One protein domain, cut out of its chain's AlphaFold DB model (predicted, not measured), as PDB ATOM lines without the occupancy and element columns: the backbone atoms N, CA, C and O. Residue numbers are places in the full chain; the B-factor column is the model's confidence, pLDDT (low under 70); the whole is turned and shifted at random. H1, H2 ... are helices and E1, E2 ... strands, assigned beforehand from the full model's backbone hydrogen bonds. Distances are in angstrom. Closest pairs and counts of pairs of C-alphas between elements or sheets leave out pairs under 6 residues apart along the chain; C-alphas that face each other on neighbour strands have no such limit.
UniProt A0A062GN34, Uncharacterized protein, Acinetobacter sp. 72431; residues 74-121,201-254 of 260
ATOM      1  N   ASP A  74      43.788 -41.126  -5.481       89.56
ATOM      2  CA  ASP A  74      43.300 -40.293  -4.368       89.56
ATOM      3  C   ASP A  74      41.782 -40.433  -4.168       89.56
ATOM      4  O   ASP A  74      41.295 -40.528  -3.042       89.56
ATOM      5  N   VAL A  75      41.030 -40.513  -5.268       91.31
ATOM      6  CA  VAL A  75      39.573 -40.680  -5.235       91.31
ATOM      7  C   VAL A  75      39.214 -42.097  -4.811       91.31
ATOM      8  O   VAL A  75      38.363 -42.274  -3.942       91.31
ATOM      9  N   ILE A  76      39.905 -43.108  -5.346       91.81
ATOM     10  CA  ILE A  76      39.726 -44.505  -4.929       91.81
ATOM     11  C   ILE A  76      40.000 -44.669  -3.427       91.81
ATOM     12  O   ILE A  76      39.244 -45.353  -2.736       91.81
ATOM     13  N   LYS A  77      41.042 -44.016  -2.892       91.44
ATOM     14  CA  LYS A  77      41.345 -44.010  -1.452       91.44
ATOM     15  C   LYS A  77      40.207 -43.410  -0.631       91.44
ATOM     16  O   LYS A  77      39.833 -43.996   0.384       91.44
ATOM     17  N   GLU A  78      39.637 -42.290  -1.064       91.56
ATOM     18  CA  GLU A  78      38.510 -41.666  -0.364       91.56
ATOM     19  C   GLU A  78      37.242 -42.528  -0.417       91.56
ATOM     20  O   GLU A  78      36.565 -42.705   0.597       91.56
ATOM     21  N   LEU A  79      36.942 -43.132  -1.567       92.38
ATOM     22  CA  LEU A  79      35.812 -44.051  -1.710       92.38
ATOM     23  C   LEU A  79      35.998 -45.306  -0.839       92.38
ATOM     24  O   LEU A  79      35.062 -45.722  -0.155       92.38
ATOM     25  N   ASN A  80      37.218 -45.846  -0.750       91.88
ATOM     26  CA  ASN A  80      37.554 -46.929   0.179       91.88
ATOM     27  C   ASN A  80      37.413 -46.500   1.652       91.88
ATOM     28  O   ASN A  80      36.919 -47.270   2.479       91.88
ATOM     29  N   ARG A  81      37.814 -45.270   2.001       91.00
ATOM     30  CA  ARG A  81      37.623 -44.717   3.352       91.00
ATOM     31  C   ARG A  81      36.139 -44.646   3.702       91.00
ATOM     32  O   ARG A  81      35.742 -45.087   4.779       91.00
ATOM     33  N   ARG A  82      35.311 -44.155   2.777       91.50
ATOM     34  CA  ARG A  82      33.848 -44.106   2.920       91.50
ATOM     35  C   ARG A  82      33.228 -45.497   3.030       91.50
ATOM     36  O   ARG A  82      32.341 -45.673   3.861       91.50
ATOM     37  N   TYR A  83      33.722 -46.482   2.276       91.19
ATOM     38  CA  TYR A  83      33.329 -47.889   2.414       91.19
ATOM     39  C   TYR A  83      33.581 -48.409   3.830       91.19
ATOM     40  O   TYR A  83      32.651 -48.866   4.495       91.19
ATOM     41  N   LYS A  84      34.810 -48.252   4.337       90.38
ATOM     42  CA  LYS A  84      35.187 -48.674   5.697       90.38
ATOM     43  C   LYS A  84      34.370 -47.976   6.782       90.38
ATOM     44  O   LYS A  84      34.055 -48.590   7.795       90.38
ATOM     45  N   ALA A  85      34.014 -46.712   6.563       90.25
ATOM     46  CA  ALA A  85      33.178 -45.932   7.468       90.25
ATOM     47  C   ALA A  85      31.666 -46.164   7.281       90.25
ATOM     48  O   ALA A  85      30.881 -45.534   7.983       90.25
ATOM     49  N   GLN A  86      31.250 -47.011   6.329       89.25
ATOM     50  CA  GLN A  86      29.847 -47.232   5.955       89.25
ATOM     51  C   GLN A  86      29.094 -45.923   5.642       89.25
ATOM     52  O   GLN A  86      27.943 -45.731   6.032       89.25
ATOM     53  N   LYS A  87      29.744 -45.002   4.915       90.56
ATOM     54  CA  LYS A  87      29.206 -43.683   4.530       90.56
ATOM     55  C   LYS A  87      28.919 -43.599   3.020       90.56
ATOM     56  O   LYS A  87      29.667 -42.937   2.297       90.56
ATOM     57  N   PRO A  88      27.832 -44.224   2.523       91.25
ATOM     58  CA  PRO A  88      27.487 -44.210   1.099       91.25
ATOM     59  C   PRO A  88      26.849 -42.901   0.637       91.25
ATOM     60  O   PRO A  88      26.808 -42.620  -0.555       91.25
ATOM     61  N   ASN A  89      26.321 -42.088   1.552       94.19
ATOM     62  CA  ASN A  89      25.711 -40.816   1.188       94.19
ATOM     63  C   ASN A  89      26.783 -39.740   0.993       94.19
ATOM     64  O   ASN A  89      27.710 -39.611   1.796       94.19
ATOM     65  N   ILE A  90      26.610 -38.941  -0.055       94.31
ATOM     66  CA  ILE A  90      27.385 -37.724  -0.273       94.31
ATOM     67  C   ILE A  90      26.569 -36.579   0.298       94.31
ATOM     68  O   ILE A  90      25.443 -36.318  -0.142       94.31
ATOM     69  N   LEU A  91      27.137 -35.960   1.321       95.81
ATOM     70  CA  LEU A  91      26.527 -34.905   2.101       95.81
ATOM     71  C   LEU A  91      27.288 -33.603   1.852       95.81
ATOM     72  O   LEU A  91      28.508 -33.620   1.691       95.81
ATOM     73  N   VAL A  92      26.567 -32.487   1.832       96.94
ATOM     74  CA  VAL A  92      27.146 -31.141   1.782       96.94
ATOM     75  C   VAL A  92      26.555 -30.274   2.877       96.94
ATOM     76  O   VAL A  92      25.360 -30.359   3.163       96.94
ATOM     77  N   LYS A  93      27.390 -29.426   3.463       97.25
ATOM     78  CA  LYS A  93      26.986 -28.332   4.344       97.25
ATOM     79  C   LYS A  93      26.615 -27.129   3.488       97.25
ATOM     80  O   LYS A  93      27.358 -26.786   2.570       97.25
ATOM     81  N   THR A  94      25.485 -26.505   3.782       97.44
ATOM     82  CA  THR A  94      24.995 -25.299   3.110       97.44
ATOM     83  C   THR A  94      25.248 -24.070   3.971       97.44
ATOM     84  O   THR A  94      25.186 -24.138   5.203       97.44
ATOM     85  N   PHE A  95      25.537 -22.944   3.321       96.81
ATOM     86  CA  PHE A  95      25.838 -21.684   3.992       96.81
ATOM     87  C   PHE A  95      25.116 -20.511   3.328       96.81
ATOM     88  O   PHE A  95      24.962 -20.490   2.102       96.81
ATOM     89  N   ARG A  96      24.733 -19.523   4.143       96.12
ATOM     90  CA  ARG A  96      24.426 -18.161   3.692       96.12
ATOM     91  C   ARG A  96      25.653 -17.274   3.813       96.12
ATOM     92  O   ARG A  96      26.431 -17.454   4.748       96.12
ATOM     93  N   VAL A  97      25.810 -16.350   2.877       93.38
ATOM     94  CA  VAL A  97      26.839 -15.308   2.939       93.38
ATOM     95  C   VAL A  97      26.210 -14.069   3.569       93.38
ATOM     96  O   VAL A  97      25.236 -13.536   3.045       93.38
ATOM     97  N   GLU A  98      26.763 -13.621   4.689       91.25
ATOM     98  CA  GLU A  98      26.497 -12.297   5.250       91.25
ATOM     99  C   GLU A  98      27.752 -11.437   5.090       91.25
ATOM    100  O   GLU A  98      28.867 -11.940   5.220       91.25
ATOM    101  N   LEU A  99      27.566 -10.160   4.755       87.00
ATOM    102  CA  LEU A  99      28.652  -9.185   4.715       87.00
ATOM    103  C   LEU A  99      28.801  -8.589   6.112       87.00
ATOM    104  O   LEU A  99      27.818  -8.103   6.677       87.00
ATOM    105  N   GLU A 100      30.004  -8.659   6.669       82.50
ATOM    106  CA  GLU A 100      30.331  -7.940   7.899       82.50
ATOM    107  C   GLU A 100      30.577  -6.447   7.609       82.50
ATOM    108  O   GLU A 100      30.654  -6.029   6.452       82.50
ATOM    109  N   GLU A 101      30.664  -5.626   8.661       80.06
ATOM    110  CA  GLU A 101      30.831  -4.164   8.546       80.06
ATOM    111  C   GLU A 101      32.103  -3.758   7.770       80.06
ATOM    112  O   GLU A 101      32.144  -2.665   7.207       80.06
ATOM    113  N   ASP A 102      33.087  -4.661   7.679       81.69
ATOM    114  CA  ASP A 102      34.359  -4.496   6.964       81.69
ATOM    115  C   ASP A 102      34.357  -5.093   5.532       81.69
ATOM    116  O   ASP A 102      35.419  -5.357   4.967       81.69
ATOM    117  N   ASP A 103      33.182  -5.344   4.936       78.56
ATOM    118  CA  ASP A 103      33.002  -6.002   3.623       78.56
ATOM    119  C   ASP A 103      33.559  -7.447   3.542       78.56
ATOM    120  O   ASP A 103      33.702  -8.020   2.456       78.56
ATOM    121  N   GLU A 104      33.844  -8.084   4.681       82.12
ATOM    122  CA  GLU A 104      34.272  -9.485   4.727       82.12
ATOM    123  C   GLU A 104      33.074 -10.448   4.596       82.12
ATOM    124  O   GLU A 104      32.051 -10.310   5.270       82.12
ATOM    125  N   GLU A 105      33.193 -11.456   3.719       86.19
ATOM    126  CA  GLU A 105      32.178 -12.506   3.563       86.19
ATOM    127  C   GLU A 105      32.228 -13.489   4.742       86.19
ATOM    128  O   GLU A 105      33.125 -14.338   4.837       86.19
ATOM    129  N   ARG A 106      31.201 -13.471   5.594       88.94
ATOM    130  CA  ARG A 106      30.992 -14.492   6.619       88.94
ATOM    131  C   ARG A 106      30.031 -15.572   6.145       88.94
ATOM    132  O   ARG A 106      28.906 -15.313   5.728       88.94
ATOM    133  N   LEU A 107      30.458 -16.827   6.286       91.31
ATOM    134  CA  LEU A 107      29.622 -17.993   6.008       91.31
ATOM    135  C   LEU A 107      28.859 -18.441   7.255       91.31
ATOM    136  O   LEU A 107      29.451 -18.909   8.228       91.31
ATOM    137  N   ILE A 108      27.533 -18.382   7.190       93.94
ATOM    138  CA  ILE A 108      26.636 -18.873   8.238       93.94
ATOM    139  C   ILE A 108      26.099 -20.236   7.838       93.94
ATOM    140  O   ILE A 108      25.350 -20.363   6.868       93.94
ATOM    141  N   TYR A 109      26.489 -21.265   8.592       95.44
ATOM    142  CA  TYR A 109      25.999 -22.626   8.397       95.44
ATOM    143  C   TYR A 109      24.477 -22.683   8.555       95.44
ATOM    144  O   TYR A 109      23.926 -22.172   9.529       95.44
ATOM    145  N   GLN A 110      23.810 -23.343   7.611       95.50
ATOM    146  CA  GLN A 110      22.364 -23.534   7.644       95.50
ATOM    147  C   GLN A 110      21.997 -24.978   7.972       95.50
ATOM    148  O   GLN A 110      21.306 -25.236   8.957       95.50
ATOM    149  N   ALA A 111      22.426 -25.925   7.136       95.50
ATOM    150  CA  ALA A 111      22.048 -27.327   7.254       95.50
ATOM    151  C   ALA A 111      23.018 -28.250   6.496       95.50
ATOM    152  O   ALA A 111      23.839 -27.809   5.693       95.50
ATOM    153  N   THR A 112      22.882 -29.557   6.719       96.81
ATOM    154  CA  THR A 112      23.566 -30.596   5.942       96.81
ATOM    155  C   THR A 112      22.550 -31.337   5.084       96.81
ATOM    156  O   THR A 112      21.535 -31.821   5.586       96.81
ATOM    157  N   HIS A 113      22.828 -31.464   3.788       96.75
ATOM    158  CA  HIS A 113      21.938 -32.092   2.815       96.75
ATOM    159  C   HIS A 113      22.611 -33.252   2.094       96.75
ATOM    160  O   HIS A 113      23.778 -33.181   1.721       96.75
ATOM    161  N   LYS A 114      21.839 -34.306   1.814       96.25
ATOM    162  CA  LYS A 114      22.251 -35.376   0.903       96.25
ATOM    163  C   LYS A 114      22.090 -34.920  -0.545       96.25
ATOM    164  O   LYS A 114      20.973 -34.657  -0.984       96.25
ATOM    165  N   ILE A 115      23.191 -34.900  -1.291       95.62
ATOM    166  CA  ILE A 115      23.205 -34.566  -2.726       95.62
ATOM    167  C   ILE A 115      23.445 -35.775  -3.625       95.62
ATOM    168  O   ILE A 115      23.185 -35.705  -4.822       95.62
ATOM    169  N   GLY A 116      23.918 -36.884  -3.058       93.38
ATOM    170  CA  GLY A 116      24.220 -38.088  -3.814       93.38
ATOM    171  C   GLY A 116      24.280 -39.332  -2.943       93.38
ATOM    172  O   GLY A 116      24.236 -39.281  -1.709       93.38
ATOM    173  N   HIS A 117      24.370 -40.468  -3.612       92.12
ATOM    174  CA  HIS A 117      24.559 -41.775  -3.009       92.12
ATOM    175  C   HIS A 117      25.521 -42.555  -3.893       92.12
ATOM    176  O   HIS A 117      25.339 -42.574  -5.105       92.12
ATOM    177  N   ILE A 118      26.536 -43.166  -3.292       89.31
ATOM    178  CA  ILE A 118      27.476 -44.042  -3.980       89.31
ATOM    179  C   ILE A 118      26.953 -45.465  -3.796       89.31
ATOM    180  O   ILE A 118      27.097 -46.019  -2.699       89.31
ATOM    181  N   PRO A 119      26.306 -46.047  -4.818       77.88
ATOM    182  CA  PRO A 119      25.894 -47.435  -4.739       77.88
ATOM    183  C   PRO A 119      27.148 -48.329  -4.702       77.88
ATOM    184  O   PRO A 119      28.175 -47.989  -5.286       77.88
ATOM    185  N   HIS A 120      27.065 -49.456  -3.993       84.62
ATOM    186  CA  HIS A 120      28.083 -50.520  -4.009       84.62
ATOM    187  C   HIS A 120      29.515 -50.059  -3.673       84.62
ATOM    188  O   HIS A 120      30.474 -50.331  -4.388       84.62
ATOM    189  N   LEU A 121      29.683 -49.386  -2.529       85.00
ATOM    190  CA  LEU A 121      30.997 -48.948  -2.030       85.00
ATOM    191  C   LEU A 121      32.041 -50.081  -1.883       85.00
ATOM    192  O   LEU A 121      33.240 -49.803  -1.852       85.00
ATOM    193  N   ILE A 201      28.157 -36.357 -11.004       95.50
ATOM    194  CA  ILE A 201      28.164 -34.951 -10.562       95.50
ATOM    195  C   ILE A 201      28.265 -34.780  -9.045       95.50
ATOM    196  O   ILE A 201      28.976 -33.894  -8.572       95.50
ATOM    197  N   SER A 202      27.626 -35.650  -8.257       94.81
ATOM    198  CA  SER A 202      27.735 -35.590  -6.796       94.81
ATOM    199  C   SER A 202      29.138 -35.928  -6.285       94.81
ATOM    200  O   SER A 202      29.516 -35.460  -5.215       94.81
ATOM    201  N   LEU A 203      29.940 -36.693  -7.039       94.12
ATOM    202  CA  LEU A 203      31.325 -37.019  -6.677       94.12
ATOM    203  C   LEU A 203      32.237 -35.783  -6.671       94.12
ATOM    204  O   LEU A 203      33.283 -35.804  -6.026       94.12
ATOM    205  N   CYS A 204      31.830 -34.680  -7.310       95.50
ATOM    206  CA  CYS A 204      32.550 -33.405  -7.228       95.50
ATOM    207  C   CYS A 204      32.652 -32.868  -5.790       95.50
ATOM    208  O   CYS A 204      33.530 -32.061  -5.522       95.50
ATOM    209  N   TYR A 205      31.809 -33.345  -4.867       95.12
ATOM    210  CA  TYR A 205      31.783 -32.945  -3.457       95.12
ATOM    211  C   TYR A 205      32.067 -34.120  -2.509       95.12
ATOM    212  O   TYR A 205      31.487 -34.225  -1.429       95.12
ATOM    213  N   LEU A 206      32.958 -35.040  -2.904       91.88
ATOM    214  CA  LEU A 206      33.474 -36.061  -1.980       91.88
ATOM    215  C   LEU A 206      34.299 -35.445  -0.838       91.88
ATOM    216  O   LEU A 206      34.237 -35.952   0.284       91.88
ATOM    217  N   THR A 207      35.057 -34.388  -1.141       90.81
ATOM    218  CA  THR A 207      35.913 -33.610  -0.230       90.81
ATOM    219  C   THR A 207      35.931 -32.144  -0.673       90.81
ATOM    220  O   THR A 207      35.506 -31.832  -1.791       90.81
ATOM    221  N   ASP A 208      36.458 -31.253   0.170       89.06
ATOM    222  CA  ASP A 208      36.732 -29.853  -0.201       89.06
ATOM    223  C   ASP A 208      38.128 -29.667  -0.831       89.06
ATOM    224  O   ASP A 208      38.567 -28.556  -1.133       89.06
ATOM    225  N   GLY A 209      38.860 -30.761  -1.061       89.94
ATOM    226  CA  GLY A 209      40.194 -30.718  -1.647       89.94
ATOM    227  C   GLY A 209      40.160 -30.332  -3.126       89.94
ATOM    228  O   GLY A 209      39.784 -31.151  -3.966       89.94
ATOM    229  N   HIS A 210      40.654 -29.136  -3.464       89.38
ATOM    230  CA  HIS A 210      40.661 -28.584  -4.832       89.38
ATOM    231  C   HIS A 210      41.127 -29.584  -5.905       89.38
ATOM    232  O   HIS A 210      40.502 -29.718  -6.958       89.38
ATOM    233  N   ARG A 211      42.210 -30.332  -5.643       90.62
ATOM    234  CA  ARG A 211      42.742 -31.346  -6.572       90.62
ATOM    235  C   ARG A 211      41.739 -32.473  -6.847       90.62
ATOM    236  O   ARG A 211      41.587 -32.880  -7.996       90.62
ATOM    237  N   MET A 212      41.064 -32.980  -5.816       91.94
ATOM    238  CA  MET A 212      40.070 -34.048  -5.966       91.94
ATOM    239  C   MET A 212      38.801 -33.539  -6.644       91.94
ATOM    240  O   MET A 212      38.308 -34.196  -7.559       91.94
ATOM    241  N   GLN A 213      38.316 -32.358  -6.252       93.56
ATOM    242  CA  GLN A 213      37.156 -31.729  -6.886       93.56
ATOM    243  C   GLN A 213      37.406 -31.495  -8.378       93.56
ATOM    244  O   GLN A 213      36.584 -31.883  -9.204       93.56
ATOM    245  N   SER A 214      38.576 -30.953  -8.736       93.62
ATOM    246  CA  SER A 214      38.969 -30.734 -10.135       93.62
ATOM    247  C   SER A 214      38.990 -32.042 -10.926       93.62
ATOM    248  O   SER A 214      38.442 -32.109 -12.022       93.62
ATOM    249  N   ARG A 215      39.538 -33.116 -10.346       94.19
ATOM    250  CA  ARG A 215      39.580 -34.434 -10.994       94.19
ATOM    251  C   ARG A 215      38.188 -35.031 -11.211       94.19
ATOM    252  O   ARG A 215      37.917 -35.596 -12.267       94.19
ATOM    253  N   MET A 216      37.299 -34.910 -10.226       95.31
ATOM    254  CA  MET A 216      35.917 -35.390 -10.344       95.31
ATOM    255  C   MET A 216      35.090 -34.543 -11.306       95.31
ATOM    256  O   MET A 216      34.256 -35.088 -12.030       95.31
ATOM    257  N   ALA A 217      35.368 -33.244 -11.388       95.94
ATOM    258  CA  ALA A 217      34.810 -32.372 -12.407       95.94
ATOM    259  C   ALA A 217      35.245 -32.793 -13.809       95.94
ATOM    260  O   ALA A 217      34.389 -32.984 -14.663       95.94
ATOM    261  N   GLU A 218      36.539 -33.024 -14.038       95.44
ATOM    262  CA  GLU A 218      37.047 -33.513 -15.327       95.44
ATOM    263  C   GLU A 218      36.418 -34.852 -15.718       95.44
ATOM    264  O   GLU A 218      35.974 -35.019 -16.854       95.44
ATOM    265  N   TYR A 219      36.328 -35.794 -14.776       95.31
ATOM    266  CA  TYR A 219      35.655 -37.070 -15.002       95.31
ATOM    267  C   TYR A 219      34.172 -36.879 -15.361       95.31
ATOM    268  O   TYR A 219      33.700 -37.432 -16.354       95.31
ATOM    269  N   THR A 220      33.446 -36.040 -14.615       96.12
ATOM    270  CA  THR A 220      32.025 -35.744 -14.874       96.12
ATOM    271  C   THR A 220      31.821 -35.042 -16.212       96.12
ATOM    272  O   THR A 220      30.871 -35.338 -16.933       96.12
ATOM    273  N   MET A 221      32.713 -34.125 -16.574       96.94
ATOM    274  CA  MET A 221      32.673 -33.444 -17.861       96.94
ATOM    275  C   MET A 221      32.860 -34.435 -19.006       96.94
ATOM    276  O   MET A 221      32.036 -34.445 -19.917       96.94
ATOM    277  N   ARG A 222      33.862 -35.325 -18.927       95.31
ATOM    278  CA  ARG A 222      34.046 -36.405 -19.913       95.31
ATOM    279  C   ARG A 222      32.813 -37.303 -19.998       95.31
ATOM    280  O   ARG A 222      32.342 -37.565 -21.099       95.31
ATOM    281  N   PHE A 223      32.254 -37.706 -18.854       95.06
ATOM    282  CA  PHE A 223      31.030 -38.512 -18.785       95.06
ATOM    283  C   PHE A 223      29.853 -37.845 -19.514       95.06
ATOM    284  O   PHE A 223      29.101 -38.507 -20.221       95.06
ATOM    285  N   ARG A 224      29.701 -36.523 -19.371       95.75
ATOM    286  CA  ARG A 224      28.614 -35.740 -19.982       95.75
ATOM    287  C   ARG A 224      28.924 -35.224 -21.393       95.75
ATOM    288  O   ARG A 224      28.107 -34.493 -21.945       95.75
ATOM    289  N   GLY A 225      30.085 -35.549 -21.965       95.50
ATOM    290  CA  GLY A 225      30.506 -35.034 -23.274       95.50
ATOM    291  C   GLY A 225      30.775 -33.523 -23.298       95.50
ATOM    292  O   GLY A 225      30.600 -32.878 -24.325       95.50
ATOM    293  N   ILE A 226      31.170 -32.945 -22.163       95.62
ATOM    294  CA  ILE A 226      31.482 -31.520 -22.011       95.62
ATOM    295  C   ILE A 226      32.983 -31.307 -22.236       95.62
ATOM    296  O   ILE A 226      33.800 -31.826 -21.478       95.62
ATOM    297  N   SER A 227      33.348 -30.498 -23.232       93.69
ATOM    298  CA  SER A 227      34.751 -30.200 -23.573       93.69
ATOM    299  C   SER A 227      35.054 -28.710 -23.774       93.69
ATOM    300  O   SER A 227      36.190 -28.349 -24.059       93.69
ATOM    301  N   ASP A 228      34.051 -27.843 -23.657       92.75
ATOM    302  CA  ASP A 228      34.099 -26.418 -24.008       92.75
ATOM    303  C   ASP A 228      34.492 -25.491 -22.843       92.75
ATOM    304  O   ASP A 228      34.614 -24.280 -23.022       92.75
ATOM    305  N   LYS A 229      34.696 -26.037 -21.641       94.06
ATOM    306  CA  LYS A 229      35.021 -25.271 -20.427       94.06
ATOM    307  C   LYS A 229      36.078 -25.959 -19.577       94.06
ATOM    308  O   LYS A 229      36.351 -27.139 -19.751       94.06
ATOM    309  N   THR A 230      36.667 -25.214 -18.644       96.06
ATOM    310  CA  THR A 230      37.618 -25.754 -17.663       96.06
ATOM    311  C   THR A 230      36.891 -26.405 -16.484       96.06
ATOM    312  O   THR A 230      35.727 -26.096 -16.205       96.06
ATOM    313  N   SER A 231      37.594 -27.265 -15.745       95.38
ATOM    314  CA  SER A 231      37.071 -27.909 -14.534       95.38
ATOM    315  C   SER A 231      36.637 -26.903 -13.465       95.38
ATOM    316  O   SER A 231      35.598 -27.100 -12.845       95.38
ATOM    317  N   ALA A 232      37.346 -25.782 -13.308       95.62
ATOM    318  CA  ALA A 232      36.970 -24.710 -12.381       95.62
ATOM    319  C   ALA A 232      35.632 -24.043 -12.753       95.62
ATOM    320  O   ALA A 232      34.761 -23.866 -11.900       95.62
ATOM    321  N   VAL A 233      35.434 -23.721 -14.039       96.50
ATOM    322  CA  VAL A 233      34.168 -23.144 -14.527       96.50
ATOM    323  C   VAL A 233      33.028 -24.147 -14.364       96.50
ATOM    324  O   VAL A 233      31.934 -23.778 -13.934       96.50
ATOM    325  N   PHE A 234      33.278 -25.423 -14.663       97.19
ATOM    326  CA  PHE A 234      32.296 -26.480 -14.459       97.19
ATOM    327  C   PHE A 234      31.931 -26.651 -12.979       97.19
ATOM    328  O   PHE A 234      30.747 -26.642 -12.659       97.19
ATOM    329  N   LEU A 235      32.908 -26.724 -12.070       96.56
ATOM    330  CA  LEU A 235      32.663 -26.816 -10.624       96.56
ATOM    331  C   LEU A 235      31.796 -25.668 -10.123       96.56
ATOM    332  O   LEU A 235      30.850 -25.903  -9.378       96.56
ATOM    333  N   ARG A 236      32.049 -24.442 -10.593       96.12
ATOM    334  CA  ARG A 236      31.209 -23.295 -10.240       96.12
ATOM    335  C   ARG A 236      29.762 -23.470 -10.707       96.12
ATOM    336  O   ARG A 236      28.841 -23.128  -9.973       96.12
ATOM    337  N   GLN A 237      29.540 -24.028 -11.896       96.44
ATOM    338  CA  GLN A 237      28.191 -24.341 -12.382       96.44
ATOM    339  C   GLN A 237      27.519 -25.440 -11.553       96.44
ATOM    340  O   GLN A 237      26.325 -25.343 -11.268       96.44
ATOM    341  N   VAL A 238      28.273 -26.462 -11.142       96.50
ATOM    342  CA  VAL A 238      27.769 -27.514 -10.249       96.50
ATOM    343  C   VAL A 238      27.390 -26.925  -8.884       96.50
ATOM    344  O   VAL A 238      26.322 -27.244  -8.363       96.50
ATOM    345  N   GLU A 239      28.208 -26.028  -8.334       96.81
ATOM    346  CA  GLU A 239      27.907 -25.329  -7.082       96.81
ATOM    347  C   GLU A 239      26.612 -24.528  -7.202       96.81
ATOM    348  O   GLU A 239      25.704 -24.710  -6.399       96.81
ATOM    349  N   ILE A 240      26.480 -23.710  -8.253       97.25
ATOM    350  CA  ILE A 240      25.269 -22.922  -8.521       97.25
ATOM    351  C   ILE A 240      24.045 -23.835  -8.644       97.25
ATOM    352  O   ILE A 240      22.990 -23.515  -8.093       97.25
ATOM    353  N   HIS A 241      24.171 -24.980  -9.321       96.38
ATOM    354  CA  HIS A 241      23.091 -25.958  -9.440       96.38
ATOM    355  C   HIS A 241      22.614 -26.449  -8.065       96.38
ATOM    356  O   HIS A 241      21.414 -26.408  -7.776       96.38
ATOM    357  N   PHE A 242      23.534 -26.878  -7.196       97.31
ATOM    358  CA  PHE A 242      23.175 -27.345  -5.857       97.31
ATOM    359  C   PHE A 242      22.702 -26.211  -4.944       97.31
ATOM    360  O   PHE A 242      21.696 -26.387  -4.264       97.31
ATOM    361  N   CYS A 243      23.342 -25.043  -4.974       97.50
ATOM    362  CA  CYS A 243      22.927 -23.856  -4.226       97.50
ATOM    363  C   CYS A 243      21.501 -23.427  -4.587       97.50
ATOM    364  O   CYS A 243      20.674 -23.219  -3.702       97.50
ATOM    365  N   THR A 244      21.169 -23.406  -5.881       97.38
ATOM    366  CA  THR A 244      19.809 -23.108  -6.357       97.38
ATOM    367  C   THR A 244      18.808 -24.138  -5.836       97.38
ATOM    368  O   THR A 244      17.744 -23.783  -5.328       97.38
ATOM    369  N   LYS A 245      19.156 -25.429  -5.917       96.94
ATOM    370  CA  LYS A 245      18.305 -26.530  -5.445       96.94
ATOM    371  C   LYS A 245      18.088 -26.502  -3.928       96.94
ATOM    372  O   LYS A 245      16.994 -26.823  -3.468       96.94
ATOM    373  N   LEU A 246      19.118 -26.146  -3.162       97.06
ATOM    374  CA  LEU A 246      19.130 -26.165  -1.695       97.06
ATOM    375  C   LEU A 246      18.796 -24.805  -1.060       97.06
ATOM    376  O   LEU A 246      18.637 -24.738   0.155       97.06
ATOM    377  N   ARG A 247      18.626 -23.751  -1.870       96.75
ATOM    378  CA  ARG A 247      18.328 -22.373  -1.445       96.75
ATOM    379  C   ARG A 247      19.379 -21.800  -0.480       96.75
ATOM    380  O   ARG A 247      19.031 -21.260   0.572       96.75
ATOM    381  N   CYS A 248      20.649 -21.918  -0.859       96.44
ATOM    382  CA  CYS A 248      21.810 -21.391  -0.132       96.44
ATOM    383  C   CYS A 248      22.794 -20.679  -1.078       96.44
ATOM    384  O   CYS A 248      22.627 -20.747  -2.295       96.44
ATOM    385  N   ASP A 249      23.839 -20.051  -0.534       96.12
ATOM    386  CA  ASP A 249      24.809 -19.249  -1.306       96.12
ATOM    387  C   ASP A 249      26.119 -19.999  -1.595       96.12
ATOM    388  O   ASP A 249      26.780 -19.776  -2.619       96.12
ATOM    389  N   ARG A 250      26.500 -20.908  -0.688       95.44
ATOM    390  CA  ARG A 250      27.687 -21.766  -0.794       95.44
ATOM    391  C   ARG A 250      27.394 -23.172  -0.295       95.44
ATOM    392  O   ARG A 250      26.591 -23.361   0.622       95.44
ATOM    393  N   ILE A 251      28.116 -24.140  -0.854       95.81
ATOM    394  CA  ILE A 251      28.151 -25.511  -0.344       95.81
ATOM    395  C   ILE A 251      29.581 -25.990  -0.130       95.81
ATOM    396  O   ILE A 251      30.492 -25.622  -0.867       95.81
ATOM    397  N   ARG A 252      29.769 -26.837   0.881       94.94
ATOM    398  CA  ARG A 252      31.031 -27.527   1.177       94.94
ATOM    399  C   ARG A 252      30.778 -29.002   1.424       94.94
ATOM    400  O   ARG A 252      29.718 -29.355   1.943       94.94
ATOM    401  N   ALA A 253      31.715 -29.863   1.055       93.62
ATOM    402  CA  ALA A 253      31.619 -31.287   1.331       93.62
ATOM    403  C   ALA A 253      31.544 -31.534   2.846       93.62
ATOM    404  O   ALA A 253      32.284 -30.950   3.635       93.62
ATOM    405  N   ASP A 254      30.649 -32.423   3.272       89.50
ATOM    406  CA  ASP A 254      30.689 -32.956   4.631       89.50
ATOM    407  C   ASP A 254      31.605 -34.183   4.637       89.50
ATOM    408  O   ASP A 254      31.252 -35.282   4.183       89.50
TER     409      ASP A 254
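AT A GLANCE: This is residues 74 to 121 and 201 to 254 of the 260 residues of an uncharacterized protein of Acinetobacter sp. 72431 (UniProt A0A062GN34). A long two-stranded hairpin, E1 and E2, makes the longest axis, with short E3 beside E1 and helices H2 and H4 packed on this narrow sheet. H4 crosses it at E3, its first residues also pack on H3, and H1 lies off the sheet, near H3. The 102 printed residues run H1, E1, E2, H2, H3, H4, E3; the antiparallel sheet has the order E2, E1, E3. The class is mixed, helices and strands, and the whole is compact, with a radius of gyration of the C-alphas of 14.6 A and spans of 46 by 36 by 23 A.

HOW THE PARTS SIT: H1, residues 74 to 84, is not on the sheet; it is close but not clearly touching H3, residues 210 to 223, the closest C-alphas, Val 75 and Met 212, being 6.7 A apart. E1, residues 89 to 99, and E2, residues 105 to 117, form a hairpin, antiparallel at 161 degrees, with N 94 and O 111 at 2.8 A and N 98 and O 106 at 2.9 A, within hydrogen-bond range. E2 bends by 69 degrees at residue 110. E3, residues 250 to 253, is antiparallel to E1 at 147 degrees, with N 93 and O 252 at 2.8 A. H2, residues 201 to 205, is on the sheet at a height of 7.8 A, only just over E1, on which 3 of its C-alphas fall. H2 touches H3, closest at the C-alphas of Cys 204 and Gln 213, 4.9 A. H4, residues 231 to 246, is on one face of the sheet at a height of 6.3 A, forming two layers, a helix over a sheet. It lies over E3 and runs across the strands, at 85 degrees to E3 on the local plane. With residues 231 to 235 alone it touches H3, about perpendicular at 88 degrees, closest at the C-alphas of Ala 217 and Ser 231, 5.4 A. H1 and H4 are apart. Every O i to N i+4 pair is within hydrogen-bond range in H1, H3 and H4; in H2 0 of 1 is, but 2 of 2 O i to N i+3 pairs are.

IN THESE COORDINATES: H1 begins at C-alpha 74 (43.300, -40.293, -4.368). E1 is 32.0 A long, E2 31.0 A, H3 19.6 A and H4 22.1 A, from first to last C-alpha. E3 ends at C-alpha 253 (31.619, -31.287, 1.331).

THE WHOLE: The C-alphas farthest apart, Glu 101 and His 120, are 48.1 A apart. Residues 122 to 200 are not printed, and C-alphas 121 and 201 are 16.6 A apart across the cut. Of the links printed whole, H3 to H4 is short and the others are tight. Mean pLDDT of the printed part is 93.0, and no printed residue is under 70.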